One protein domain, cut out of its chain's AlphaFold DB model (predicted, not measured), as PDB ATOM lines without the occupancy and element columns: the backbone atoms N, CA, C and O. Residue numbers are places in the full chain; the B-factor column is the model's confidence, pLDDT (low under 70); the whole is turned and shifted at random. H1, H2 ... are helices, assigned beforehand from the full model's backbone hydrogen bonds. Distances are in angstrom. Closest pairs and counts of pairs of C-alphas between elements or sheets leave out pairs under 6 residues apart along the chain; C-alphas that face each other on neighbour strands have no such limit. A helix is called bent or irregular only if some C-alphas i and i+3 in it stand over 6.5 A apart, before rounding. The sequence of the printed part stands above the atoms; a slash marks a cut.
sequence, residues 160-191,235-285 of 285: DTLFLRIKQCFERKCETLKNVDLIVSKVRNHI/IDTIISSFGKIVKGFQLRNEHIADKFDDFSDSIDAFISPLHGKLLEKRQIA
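This is residues 160 to 191 and 235 to 285 of the 285 residues of an uncharacterized protein of Medicago truncatula (UniProt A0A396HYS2). One very long helix, H2, runs nearly the whole length of a rod, and a shorter helix, H1, is side by side with its later part, both running the same way. Residues 235 to 252 of H2 stick out beyond H1 as a free arm. The printed part has 83 residues with two named helices, H1 then H2, and no named strand: all helix. It is extended, with a radius of gyration of the C-alphas of 21.3 A and spans of 75 by 18 by 13 A.

H2, residues 235 to 283, measures 71.9 A from its first C-alpha at (-80.986, -33.189, -119.840) to its last at (-32.226, -32.870, -67.067). It is neither bent nor irregular, but only just: C-alphas 270 and 273 are 6.4 A apart. H1, residues 161 to 191, measures 45.0 A and begins at C-alpha 161 (-64.261, -31.673, -91.256).

H2 and H1 touch; their closest C-alphas, those of His 275 and Val 180, are 5.7 A apart. Their lines stand at a shallow tilt of 16 degrees, the same way. Each O i to N i+4 pair in H1 is within hydrogen-bond range; in H2, 43 of 45 are.

Without the free stretch, the body spans 48 by 18 by 13 A. Residues 192 to 234 are not printed, and C-alphas 191 and 235 are 75.2 A apart across the cut. Residues 190 to 191 and 281 to 285 have pLDDT under 70.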
ATOM      1  N   ASP A 160     -67.193 -29.073 -92.876       88.19
ATOM      2  CA  ASP A 160     -66.028 -28.382 -92.326       88.19
ATOM      3  C   ASP A 160     -64.977 -29.352 -91.746       88.19
ATOM      4  O   ASP A 160     -64.000 -28.906 -91.137       88.19
ATOM      5  N   THR A 161     -65.141 -30.675 -91.895       89.12
ATOM      6  CA  THR A 161     -64.261 -31.673 -91.256       89.12
ATOM      7  C   THR A 161     -62.802 -31.525 -91.675       89.12
ATOM      8  O   THR A 161     -61.926 -31.495 -90.810       89.12
ATOM      9  N   LEU A 162     -62.530 -31.363 -92.974       87.31
ATOM     10  CA  LEU A 162     -61.176 -31.164 -93.494       87.31
ATOM     11  C   LEU A 162     -60.544 -29.887 -92.925       87.31
ATOM     12  O   LEU A 162     -59.412 -29.908 -92.442       87.31
ATOM     13  N   PHE A 163     -61.287 -28.779 -92.928       87.12
ATOM     14  CA  PHE A 163     -60.808 -27.508 -92.387       87.12
ATOM     15  C   PHE A 163     -60.523 -27.601 -90.883       87.12
ATOM     16  O   PHE A 163     -59.460 -27.177 -90.421       87.12
ATOM     17  N   LEU A 164     -61.437 -28.197 -90.113       88.19
ATOM     18  CA  LEU A 164     -61.264 -28.421 -88.678       88.19
ATOM     19  C   LEU A 164     -60.057 -29.317 -88.392       88.19
ATOM     20  O   LEU A 164     -59.274 -29.007 -87.492       88.19
ATOM     21  N   ARG A 165     -59.867 -30.380 -89.178       88.25
ATOM     22  CA  ARG A 165     -58.721 -31.288 -89.077       88.25
ATOM     23  C   ARG A 165     -57.402 -30.550 -89.299       88.25
ATOM     24  O   ARG A 165     -56.492 -30.659 -88.473       88.25
ATOM     25  N   ILE A 166     -57.324 -29.747 -90.361       88.19
ATOM     26  CA  ILE A 166     -56.154 -28.920 -90.679       88.19
ATOM     27  C   ILE A 166     -55.861 -27.941 -89.537       88.19
ATOM     28  O   ILE A 166     -54.737 -27.889 -89.029       88.19
ATOM     29  N   LYS A 167     -56.881 -27.204 -89.083       91.12
ATOM     30  CA  LYS A 167     -56.772 -26.229 -87.992       91.12
ATOM     31  C   LYS A 167     -56.238 -26.869 -86.705       91.12
ATOM     32  O   LYS A 167     -55.249 -26.391 -86.153       91.12
ATOM     33  N   GLN A 168     -56.852 -27.964 -86.255       89.25
ATOM     34  CA  GLN A 168     -56.460 -28.667 -85.028       89.25
ATOM     35  C   GLN A 168     -55.034 -29.226 -85.096       89.25
ATOM     36  O   GLN A 168     -54.341 -29.302 -84.079       89.25
ATOM     37  N   CYS A 169     -54.589 -29.652 -86.281       89.12
ATOM     38  CA  CYS A 169     -53.213 -30.082 -86.481       89.12
ATOM     39  C   CYS A 169     -52.238 -28.915 -86.284       89.12
ATOM     40  O   CYS A 169     -51.337 -29.016 -85.451       89.12
ATOM     41  N   PHE A 170     -52.446 -27.788 -86.973       89.56
ATOM     42  CA  PHE A 170     -51.589 -26.608 -86.817       89.56
ATOM     43  C   PHE A 170     -51.561 -26.089 -85.379       89.56
ATOM     44  O   PHE A 170     -50.486 -25.778 -84.874       89.56
ATOM     45  N   GLU A 171     -52.707 -26.040 -84.696       91.19
ATOM     46  CA  GLU A 171     -52.780 -25.652 -83.282       91.19
ATOM     47  C   GLU A 171     -51.884 -26.542 -82.407       91.19
ATOM     48  O   GLU A 171     -51.064 -26.021 -81.647       91.19
ATOM     49  N   ARG A 172     -51.954 -27.873 -82.574       89.25
ATOM     50  CA  ARG A 172     -51.065 -28.818 -81.874       89.25
ATOM     51  C   ARG A 172     -49.594 -28.578 -82.194       89.25
ATOM     52  O   ARG A 172     -48.781 -28.497 -81.278       89.25
ATOM     53  N   LYS A 173     -49.240 -28.465 -83.479       86.88
ATOM     54  CA  LYS A 173     -47.847 -28.276 -83.912       86.88
ATOM     55  C   LYS A 173     -47.260 -26.974 -83.359       86.88
ATOM     56  O   LYS A 173     -46.164 -26.984 -82.803       86.88
ATOM     57  N   CYS A 174     -48.001 -25.869 -83.453       87.31
ATOM     58  CA  CYS A 174     -47.608 -24.574 -82.897       87.31
ATOM     59  C   CYS A 174     -47.412 -24.639 -81.380       87.31
ATOM     60  O   CYS A 174     -46.458 -24.060 -80.865       87.31
ATOM     61  N   GLU A 175     -48.276 -25.354 -80.660       88.75
ATOM     62  CA  GLU A 175     -48.134 -25.512 -79.214       88.75
ATOM     63  C   GLU A 175     -46.895 -26.342 -78.848       88.75
ATOM     64  O   GLU A 175     -46.122 -25.951 -77.971       88.75
ATOM     65  N   THR A 176     -46.621 -27.428 -79.577       87.00
ATOM     66  CA  THR A 176     -45.367 -28.182 -79.424       87.00
ATOM     67  C   THR A 176     -44.144 -27.299 -79.683       87.00
ATOM     68  O   THR A 176     -43.189 -27.338 -78.909       87.00
ATOM     69  N   LEU A 177     -44.172 -26.452 -80.714       87.19
ATOM     70  CA  LEU A 177     -43.076 -25.523 -81.004       87.19
ATOM     71  C   LEU A 177     -42.890 -24.459 -79.918       87.19
ATOM     72  O   LEU A 177     -41.753 -24.184 -79.548       87.19
ATOM     73  N   LYS A 178     -43.965 -23.896 -79.350       87.56
ATOM     74  CA  LYS A 178     -43.856 -22.981 -78.196       87.56
ATOM     75  C   LYS A 178     -43.215 -23.665 -76.992       87.56
ATOM     76  O   LYS A 178     -42.399 -23.058 -76.303       87.56
ATOM     77  N   ASN A 179     -43.559 -24.930 -76.744       85.06
ATOM     78  CA  ASN A 179     -42.937 -25.712 -75.679       85.06
ATOM     79  C   ASN A 179     -41.437 -25.911 -75.935       85.06
ATOM     80  O   ASN A 179     -40.632 -25.706 -75.024       85.06
ATOM     81  N   VAL A 180     -41.055 -26.239 -77.174       85.25
ATOM     82  CA  VAL A 180     -39.650 -26.301 -77.607       85.25
ATOM     83  C   VAL A 180     -38.948 -24.959 -77.378       85.25
ATOM     84  O   VAL A 180     -37.901 -24.936 -76.734       85.25
ATOM     85  N   ASP A 181     -39.523 -23.845 -77.835       85.62
ATOM     86  CA  ASP A 181     -38.946 -22.503 -77.685       85.62
ATOM     87  C   ASP A 181     -38.768 -22.102 -76.213       85.62
ATOM     88  O   ASP A 181     -37.711 -21.605 -75.817       85.62
ATOM     89  N   LEU A 182     -39.748 -22.415 -75.357       85.62
ATOM     90  CA  LEU A 182     -39.644 -22.201 -73.916       85.62
ATOM     91  C   LEU A 182     -38.494 -23.013 -73.305       85.62
ATOM     92  O   LEU A 182     -37.770 -22.505 -72.445       85.62
ATOM     93  N   ILE A 183     -38.318 -24.273 -73.723       83.31
ATOM     94  CA  ILE A 183     -37.208 -25.119 -73.266       83.31
ATOM     95  C   ILE A 183     -35.873 -24.528 -73.727       83.31
ATOM     96  O   ILE A 183     -34.982 -24.345 -72.897       83.31
ATOM     97  N   VAL A 184     -35.744 -24.172 -75.008       82.44
ATOM     98  CA  VAL A 184     -34.533 -23.547 -75.565       82.44
ATOM     99  C   VAL A 184     -34.206 -22.252 -74.826       82.44
ATOM    100  O   VAL A 184     -33.059 -22.046 -74.437       82.44
ATOM    101  N   SER A 185     -35.198 -21.397 -74.581       81.38
ATOM    102  CA  SER A 185     -35.032 -20.136 -73.856       81.38
ATOM    103  C   SER A 185     -34.577 -20.359 -72.411       81.38
ATOM    104  O   SER A 185     -33.675 -19.669 -71.936       81.38
ATOM    105  N   LYS A 186     -35.122 -21.367 -71.713       81.25
ATOM    106  CA  LYS A 186     -34.661 -21.752 -70.366       81.25
ATOM    107  C   LYS A 186     -33.217 -22.248 -70.367       81.25
ATOM    108  O   LYS A 186     -32.431 -21.793 -69.540       81.25
ATOM    109  N   VAL A 187     -32.859 -23.131 -71.302       77.12
ATOM    110  CA  VAL A 187     -31.483 -23.638 -71.452       77.12
ATOM    111  C   VAL A 187     -30.520 -22.488 -71.766       77.12
ATOM    112  O   VAL A 187     -29.482 -22.359 -71.122       77.12
ATOM    113  N   ARG A 188     -30.889 -21.589 -72.686       76.00
ATOM    114  CA  ARG A 188     -30.104 -20.398 -73.048       76.00
ATOM    115  C   ARG A 188     -29.880 -19.464 -71.860       76.00
ATOM    116  O   ARG A 188     -28.766 -18.979 -71.676       76.00
ATOM    117  N   ASN A 189     -30.908 -19.229 -71.045       74.94
ATOM    118  CA  ASN A 189     -30.800 -18.401 -69.845       74.94
ATOM    119  C   ASN A 189     -29.899 -19.049 -68.784       74.94
ATOM    120  O   ASN A 189     -29.096 -18.342 -68.184       74.94
ATOM    121  N   HIS A 190     -29.967 -20.373 -68.600       67.62
ATOM    122  CA  HIS A 190     -29.037 -21.109 -67.730       67.62
ATOM    123  C   HIS A 190     -27.584 -20.975 -68.198       67.62
ATOM    124  O   HIS A 190     -26.711 -20.634 -67.400       67.62
ATOM    125  N   ILE A 191     -27.326 -21.167 -69.494       66.25
ATOM    126  CA  ILE A 191     -25.987 -20.998 -70.075       66.25
ATOM    127  C   ILE A 191     -25.511 -19.545 -69.917       66.25
ATOM    128  O   ILE A 191     -24.376 -19.318 -69.518       66.25
ATOM    129  N   ILE A 235     -80.832 -33.187-121.305       83.38
ATOM    130  CA  ILE A 235     -80.986 -33.189-119.840       83.38
ATOM    131  C   ILE A 235     -80.139 -34.303-119.209       83.38
ATOM    132  O   ILE A 235     -79.569 -34.103-118.137       83.38
ATOM    133  N   ASP A 236     -79.974 -35.441-119.890       85.50
ATOM    134  CA  ASP A 236     -79.139 -36.545-119.393       85.50
ATOM    135  C   ASP A 236     -77.654 -36.163-119.309       85.50
ATOM    136  O   ASP A 236     -76.943 -36.562-118.383       85.50
ATOM    137  N   THR A 237     -77.186 -35.308-120.221       86.31
ATOM    138  CA  THR A 237     -75.816 -34.776-120.188       86.31
ATOM    139  C   THR A 237     -75.630 -33.815-119.014       86.31
ATOM    140  O   THR A 237     -74.587 -33.837-118.352       86.31
ATOM    141  N   ILE A 238     -76.650 -33.010-118.701       85.88
ATOM    142  CA  ILE A 238     -76.639 -32.105-117.542       85.88
ATOM    143  C   ILE A 238     -76.564 -32.919-116.246       85.88
ATOM    144  O   ILE A 238     -75.668 -32.689-115.434       85.88
ATOM    145  N   ILE A 239     -77.440 -33.914-116.079       88.62
ATOM    146  CA  ILE A 239     -77.460 -34.804-114.905       88.62
ATOM    147  C   ILE A 239     -76.107 -35.502-114.728       88.62
ATOM    148  O   ILE A 239     -75.532 -35.479-113.637       88.62
ATOM    149  N   SER A 240     -75.541 -36.051-115.809       86.94
ATOM    150  CA  SER A 240     -74.212 -36.676-115.785       86.94
ATOM    151  C   SER A 240     -73.116 -35.702-115.334       86.94
ATOM    152  O   SER A 240     -72.249 -36.062-114.535       86.94
ATOM    153  N   SER A 241     -73.169 -34.456-115.808       86.50
ATOM    154  CA  SER A 241     -72.193 -33.416-115.466       86.50
ATOM    155  C   SER A 241     -72.254 -33.047-113.983       86.50
ATOM    156  O   SER A 241     -71.216 -33.017-113.324       86.50
ATOM    157  N   PHE A 242     -73.456 -32.863-113.426       88.25
ATOM    158  CA  PHE A 242     -73.635 -32.631-111.988       88.25
ATOM    159  C   PHE A 242     -73.106 -33.797-111.149       88.25
ATOM    160  O   PHE A 242     -72.358 -33.575-110.194       88.25
ATOM    161  N   GLY A 243     -73.395 -35.039-111.549       89.44
ATOM    162  CA  GLY A 243     -72.857 -36.221-110.876       89.44
ATOM    163  C   GLY A 243     -71.323 -36.283-110.892       89.44
ATOM    164  O   GLY A 243     -70.709 -36.644-109.888       89.44
ATOM    165  N   LYS A 244     -70.681 -35.889-112.002       90.06
ATOM    166  CA  LYS A 244     -69.213 -35.785-112.090       90.06
ATOM    167  C   LYS A 244     -68.656 -34.687-111.185       90.06
ATOM    168  O   LYS A 244     -67.641 -34.917-110.535       90.06
ATOM    169  N   ILE A 245     -69.314 -33.529-111.114       87.50
ATOM    170  CA  ILE A 245     -68.898 -32.408-110.258       87.50
ATOM    171  C   ILE A 245     -68.903 -32.828-108.784       87.50
ATOM    172  O   ILE A 245     -67.889 -32.666-108.108       87.50
ATOM    173  N   VAL A 246     -70.005 -33.417-108.302       89.81
ATOM    174  CA  VAL A 246     -70.130 -33.877-106.905       89.81
ATOM    175  C   VAL A 246     -69.025 -34.880-106.560       89.81
ATOM    176  O   VAL A 246     -68.295 -34.679-105.589       89.81
ATOM    177  N   LYS A 247     -68.833 -35.911-107.396       89.75
ATOM    178  CA  LYS A 247     -67.762 -36.907-107.207       89.75
ATOM    179  C   LYS A 247     -66.367 -36.284-107.253       89.75
ATOM    180  O   LYS A 247     -65.499 -36.663-106.475       89.75
ATOM    181  N   GLY A 248     -66.151 -35.320-108.147       88.25
ATOM    182  CA  GLY A 248     -64.882 -34.610-108.276       88.25
ATOM    183  C   GLY A 248     -64.508 -33.840-107.009       88.25
ATOM    184  O   GLY A 248     -63.360 -33.910-106.573       88.25
ATOM    185  N   PHE A 249     -65.467 -33.152-106.379       87.88
ATOM    186  CA  PHE A 249     -65.223 -32.480-105.099       87.88
ATOM    187  C   PHE A 249     -64.965 -33.469-103.956       87.88
ATOM    188  O   PHE A 249     -64.061 -33.226-103.159       87.88
ATOM    189  N   GLN A 250     -65.702 -34.583-103.889       88.06
ATOM    190  CA  GLN A 250     -65.483 -35.623-102.874       88.06
ATOM    191  C   GLN A 250     -64.059 -36.190-102.954       88.06
ATOM    192  O   GLN A 250     -63.327 -36.146-101.968       88.06
ATOM    193  N   LEU A 251     -63.634 -36.615-104.150       88.88
ATOM    194  CA  LEU A 251     -62.283 -37.135-104.389       88.88
ATOM    195  C   LEU A 251     -61.200 -36.094-104.089       88.88
ATOM    196  O   LEU A 251     -60.150 -36.423-103.540       88.88
ATOM    197  N   ARG A 252     -61.444 -34.822-104.432       87.38
ATOM    198  CA  ARG A 252     -60.504 -33.738-104.128       87.38
ATOM    199  C   ARG A 252     -60.354 -33.537-102.618       87.38
ATOM    200  O   ARG A 252     -59.227 -33.381-102.157       87.38
ATOM    201  N   ASN A 253     -61.452 -33.521-101.863       87.56
ATOM    202  CA  ASN A 253     -61.406 -33.358-100.408       87.56
ATOM    203  C   ASN A 253     -60.665 -34.521 -99.735       87.56
ATOM    204  O   ASN A 253     -59.830 -34.271 -98.868       87.56
ATOM    205  N   GLU A 254     -60.920 -35.759-100.168       88.62
ATOM    206  CA  GLU A 254     -60.217 -36.959 -99.689       88.62
ATOM    207  C   GLU A 254     -58.710 -36.872 -99.971       88.62
ATOM    208  O   GLU A 254     -57.899 -36.935 -99.051       88.62
ATOM    209  N   HIS A 255     -58.324 -36.571-101.214       88.56
ATOM    210  CA  HIS A 255     -56.913 -36.439-101.580       88.56
ATOM    211  C   HIS A 255     -56.191 -35.310-100.821       88.56
ATOM    212  O   HIS A 255     -55.030 -35.458-100.439       88.56
ATOM    213  N   ILE A 256     -56.847 -34.163-100.595       87.88
ATOM    214  CA  ILE A 256     -56.265 -33.082 -99.780       87.88
ATOM    215  C   ILE A 256     -56.075 -33.547 -98.334       87.88
ATOM    216  O   ILE A 256     -55.051 -33.216 -97.737       87.88
ATOM    217  N   ALA A 257     -57.030 -34.299 -97.778       88.00
ATOM    218  CA  ALA A 257     -56.913 -34.853 -96.433       88.00
ATOM    219  C   ALA A 257     -55.682 -35.763 -96.315       88.00
ATOM    220  O   ALA A 257     -54.858 -35.539 -95.430       88.00
ATOM    221  N   ASP A 258     -55.512 -36.694 -97.255       88.88
ATOM    222  CA  ASP A 258     -54.385 -37.632 -97.279       88.88
ATOM    223  C   ASP A 258     -53.040 -36.902 -97.401       88.88
ATOM    224  O   ASP A 258     -52.116 -37.124 -96.618       88.88
ATOM    225  N   LYS A 259     -52.929 -35.950 -98.339       88.69
ATOM    226  CA  LYS A 259     -51.703 -35.148 -98.504       88.69
ATOM    227  C   LYS A 259     -51.386 -34.303 -97.280       88.69
ATOM    228  O   LYS A 259     -50.214 -34.057 -96.985       88.69
ATOM    229  N   PHE A 260     -52.413 -33.816 -96.593       89.81
ATOM    230  CA  PHE A 260     -52.227 -33.058 -95.369       89.81
ATOM    231  C   PHE A 260     -51.730 -33.944 -94.222       89.81
ATOM    232  O   PHE A 260     -50.862 -33.504 -93.466       89.81
ATOM    233  N   ASP A 261     -52.229 -35.176 -94.111       88.81
ATOM    234  CA  ASP A 261     -51.748 -36.148 -93.128       88.81
ATOM    235  C   ASP A 261     -50.267 -36.476 -93.348       88.81
ATOM    236  O   ASP A 261     -49.468 -36.304 -92.425       88.81
ATOM    237  N   ASP A 262     -49.871 -36.799 -94.584       89.44
ATOM    238  CA  ASP A 262     -48.467 -37.050 -94.953       89.44
ATOM    239  C   ASP A 262     -47.549 -35.879 -94.552       89.44
ATOM    240  O   ASP A 262     -46.454 -36.049 -94.002       89.44
ATOM    241  N   PHE A 263     -47.994 -34.650 -94.830       86.81
ATOM    242  CA  PHE A 263     -47.256 -33.440 -94.486       86.81
ATOM    243  C   PHE A 263     -47.170 -33.223 -92.970       86.81
ATOM    244  O   PHE A 263     -46.105 -32.887 -92.442       86.81
ATOM    245  N   SER A 264     -48.281 -33.423 -92.259       89.19
ATOM    246  CA  SER A 264     -48.341 -33.344 -90.799       89.19
ATOM    247  C   SER A 264     -47.369 -34.326 -90.145       89.19
ATOM    248  O   SER A 264     -46.653 -33.939 -89.215       89.19
ATOM    249  N   ASP A 265     -47.323 -35.561 -90.638       89.38
ATOM    250  CA  ASP A 265     -46.442 -36.614 -90.137       89.38
ATOM    251  C   ASP A 265     -44.971 -36.277 -90.401       89.38
ATOM    252  O   ASP A 265     -44.117 -36.449 -89.525       89.38
ATOM    253  N   SER A 266     -44.668 -35.694 -91.566       88.50
ATOM    254  CA  SER A 266     -43.328 -35.181 -91.867       88.50
ATOM    255  C   SER A 266     -42.886 -34.108 -90.865       88.50
ATOM    256  O   SER A 266     -41.772 -34.176 -90.346       88.50
ATOM    257  N   ILE A 267     -43.758 -33.152 -90.522       86.44
ATOM    258  CA  ILE A 267     -43.462 -32.140 -89.495       86.44
ATOM    259  C   ILE A 267     -43.224 -32.795 -88.128       86.44
ATOM    260  O   ILE A 267     -42.278 -32.418 -87.430       86.44
ATOM    261  N   ASP A 268     -44.050 -33.767 -87.729       87.25
ATOM    262  CA  ASP A 268     -43.863 -34.470 -86.452       87.25
ATOM    263  C   ASP A 268     -42.521 -35.198 -86.391       87.25
ATOM    264  O   ASP A 268     -41.866 -35.177 -85.342       87.25
ATOM    265  N   ALA A 269     -42.071 -35.771 -87.510       87.31
ATOM    266  CA  ALA A 269     -40.765 -36.410 -87.615       87.31
ATOM    267  C   ALA A 269     -39.600 -35.421 -87.407       87.31
ATOM    268  O   ALA A 269     -38.559 -35.820 -86.890       87.31
ATOM    269  N   PHE A 270     -39.765 -34.136 -87.743       82.88
ATOM    270  CA  PHE A 270     -38.763 -33.100 -87.461       82.88
ATOM    271  C   PHE A 270     -38.841 -32.568 -86.023       82.88
ATOM    272  O   PHE A 270     -37.814 -32.417 -85.356       82.88
ATOM    273  N   ILE A 271     -40.046 -32.276 -85.528       83.75
ATOM    274  CA  ILE A 271     -40.240 -31.624 -84.225       83.75
ATOM    275  C   ILE A 271     -39.988 -32.594 -83.065       83.75
ATOM    276  O   ILE A 271     -39.360 -32.212 -82.073       83.75
ATOM    277  N   SER A 272     -40.444 -33.846 -83.170       84.81
ATOM    278  CA  SER A 272     -40.401 -34.801 -82.052       84.81
ATOM    279  C   SER A 272     -38.975 -35.120 -81.583       84.81
ATOM    280  O   SER A 272     -38.722 -35.031 -80.375       84.81
ATOM    281  N   PRO A 273     -37.998 -35.409 -82.472       82.50
ATOM    282  CA  PRO A 273     -36.617 -35.647 -82.054       82.50
ATOM    283  C   PRO A 273     -35.950 -34.404 -81.457       82.50
ATOM    284  O   PRO A 273     -35.169 -34.523 -80.513       82.50
ATOM    285  N   LEU A 274     -36.253 -33.210 -81.986       79.25
ATOM    286  CA  LEU A 274     -35.721 -31.947 -81.469       79.25
ATOM    287  C   LEU A 274     -36.224 -31.688 -80.044       79.25
ATOM    288  O   LEU A 274     -35.429 -31.419 -79.144       79.25
ATOM    289  N   HIS A 275     -37.534 -31.823 -79.832       78.81
ATOM    290  CA  HIS A 275     -38.158 -31.685 -78.521       78.81
ATOM    291  C   HIS A 275     -37.603 -32.708 -77.517       78.81
ATOM    292  O   HIS A 275     -37.235 -32.327 -76.404       78.81
ATOM    293  N   GLY A 276     -37.453 -33.977 -77.924       79.12
ATOM    294  CA  GLY A 276     -36.867 -35.037 -77.094       79.12
ATOM    295  C   GLY A 276     -35.432 -34.731 -76.654       79.12
ATOM    296  O   GLY A 276     -35.146 -34.709 -75.457       79.12
ATOM    297  N   LYS A 277     -34.547 -34.383 -77.598       79.50
ATOM    298  CA  LYS A 277     -33.145 -34.033 -77.296       79.50
ATOM    299  C   LYS A 277     -33.015 -32.811 -76.378       79.50
ATOM    300  O   LYS A 277     -32.101 -32.743 -75.557       79.50
ATOM    301  N   LEU A 278     -33.899 -31.825 -76.516       72.31
ATOM    302  CA  LEU A 278     -33.898 -30.627 -75.671       72.31
ATOM    303  C   LEU A 278     -34.390 -30.908 -74.244       72.31
ATOM    304  O   LEU A 278     -33.881 -30.308 -73.297       72.31
ATOM    305  N   LEU A 279     -35.337 -31.832 -74.075       72.25
ATOM    306  CA  LEU A 279     -35.777 -32.321 -72.766       72.25
ATOM    307  C   LEU A 279     -34.673 -33.095 -72.037       72.25
ATOM    308  O   LEU A 279     -34.448 -32.840 -70.855       72.25
ATOM    309  N   GLU A 280     -33.948 -33.970 -72.740       70.25
ATOM    310  CA  GLU A 280     -32.799 -34.701 -72.181       70.25
ATOM    311  C   GLU A 280     -31.710 -33.740 -71.681       70.25
ATOM    312  O   GLU A 280     -31.246 -33.850 -70.548       70.25
ATOM    313  N   LYS A 281     -31.348 -32.723 -72.476       62.78
ATOM    314  CA  LYS A 281     -30.341 -31.724 -72.073       62.78
ATOM    315  C   LYS A 281     -30.783 -30.827 -70.914       62.78
ATOM    316  O   LYS A 281     -29.929 -30.309 -70.203       62.78
ATOM    317  N   ARG A 282     -32.090 -30.660 -70.696       55.75
ATOM    318  CA  ARG A 282     -32.647 -29.926 -69.549       55.75
ATOM    319  C   ARG A 282     -32.563 -30.715 -68.234       55.75
ATOM    320  O   ARG A 282     -32.643 -30.098 -67.184       55.75
ATOM    321  N   GLN A 283     -32.427 -32.044 -68.271       53.03
ATOM    322  CA  GLN A 283     -32.226 -32.870 -67.067       53.03
ATOM    323  C   GLN A 283     -30.753 -32.962 -66.634       53.03
ATOM    324  O   GLN A 283     -30.477 -33.418 -65.528       53.03
ATOM    325  N   ILE A 284     -29.819 -32.545 -67.495       46.34
ATOM    326  CA  ILE A 284     -28.364 -32.625 -67.274       46.34
ATOM    327  C   ILE A 284     -27.772 -31.250 -66.870       46.34
ATOM    328  O   ILE A 284     -26.598 -31.169 -66.515       46.34
ATOM    329  N   ALA A 285     -28.576 -30.178 -66.887       42.69
ATOM    330  CA  ALA A 285     -28.227 -28.814 -66.464       42.69
ATOM    331  C   ALA A 285     -29.036 -28.394 -65.229       42.69
ATOM    332  O   ALA A 285     -28.488 -27.627 -64.406       42.69
TER     333      ALA A 285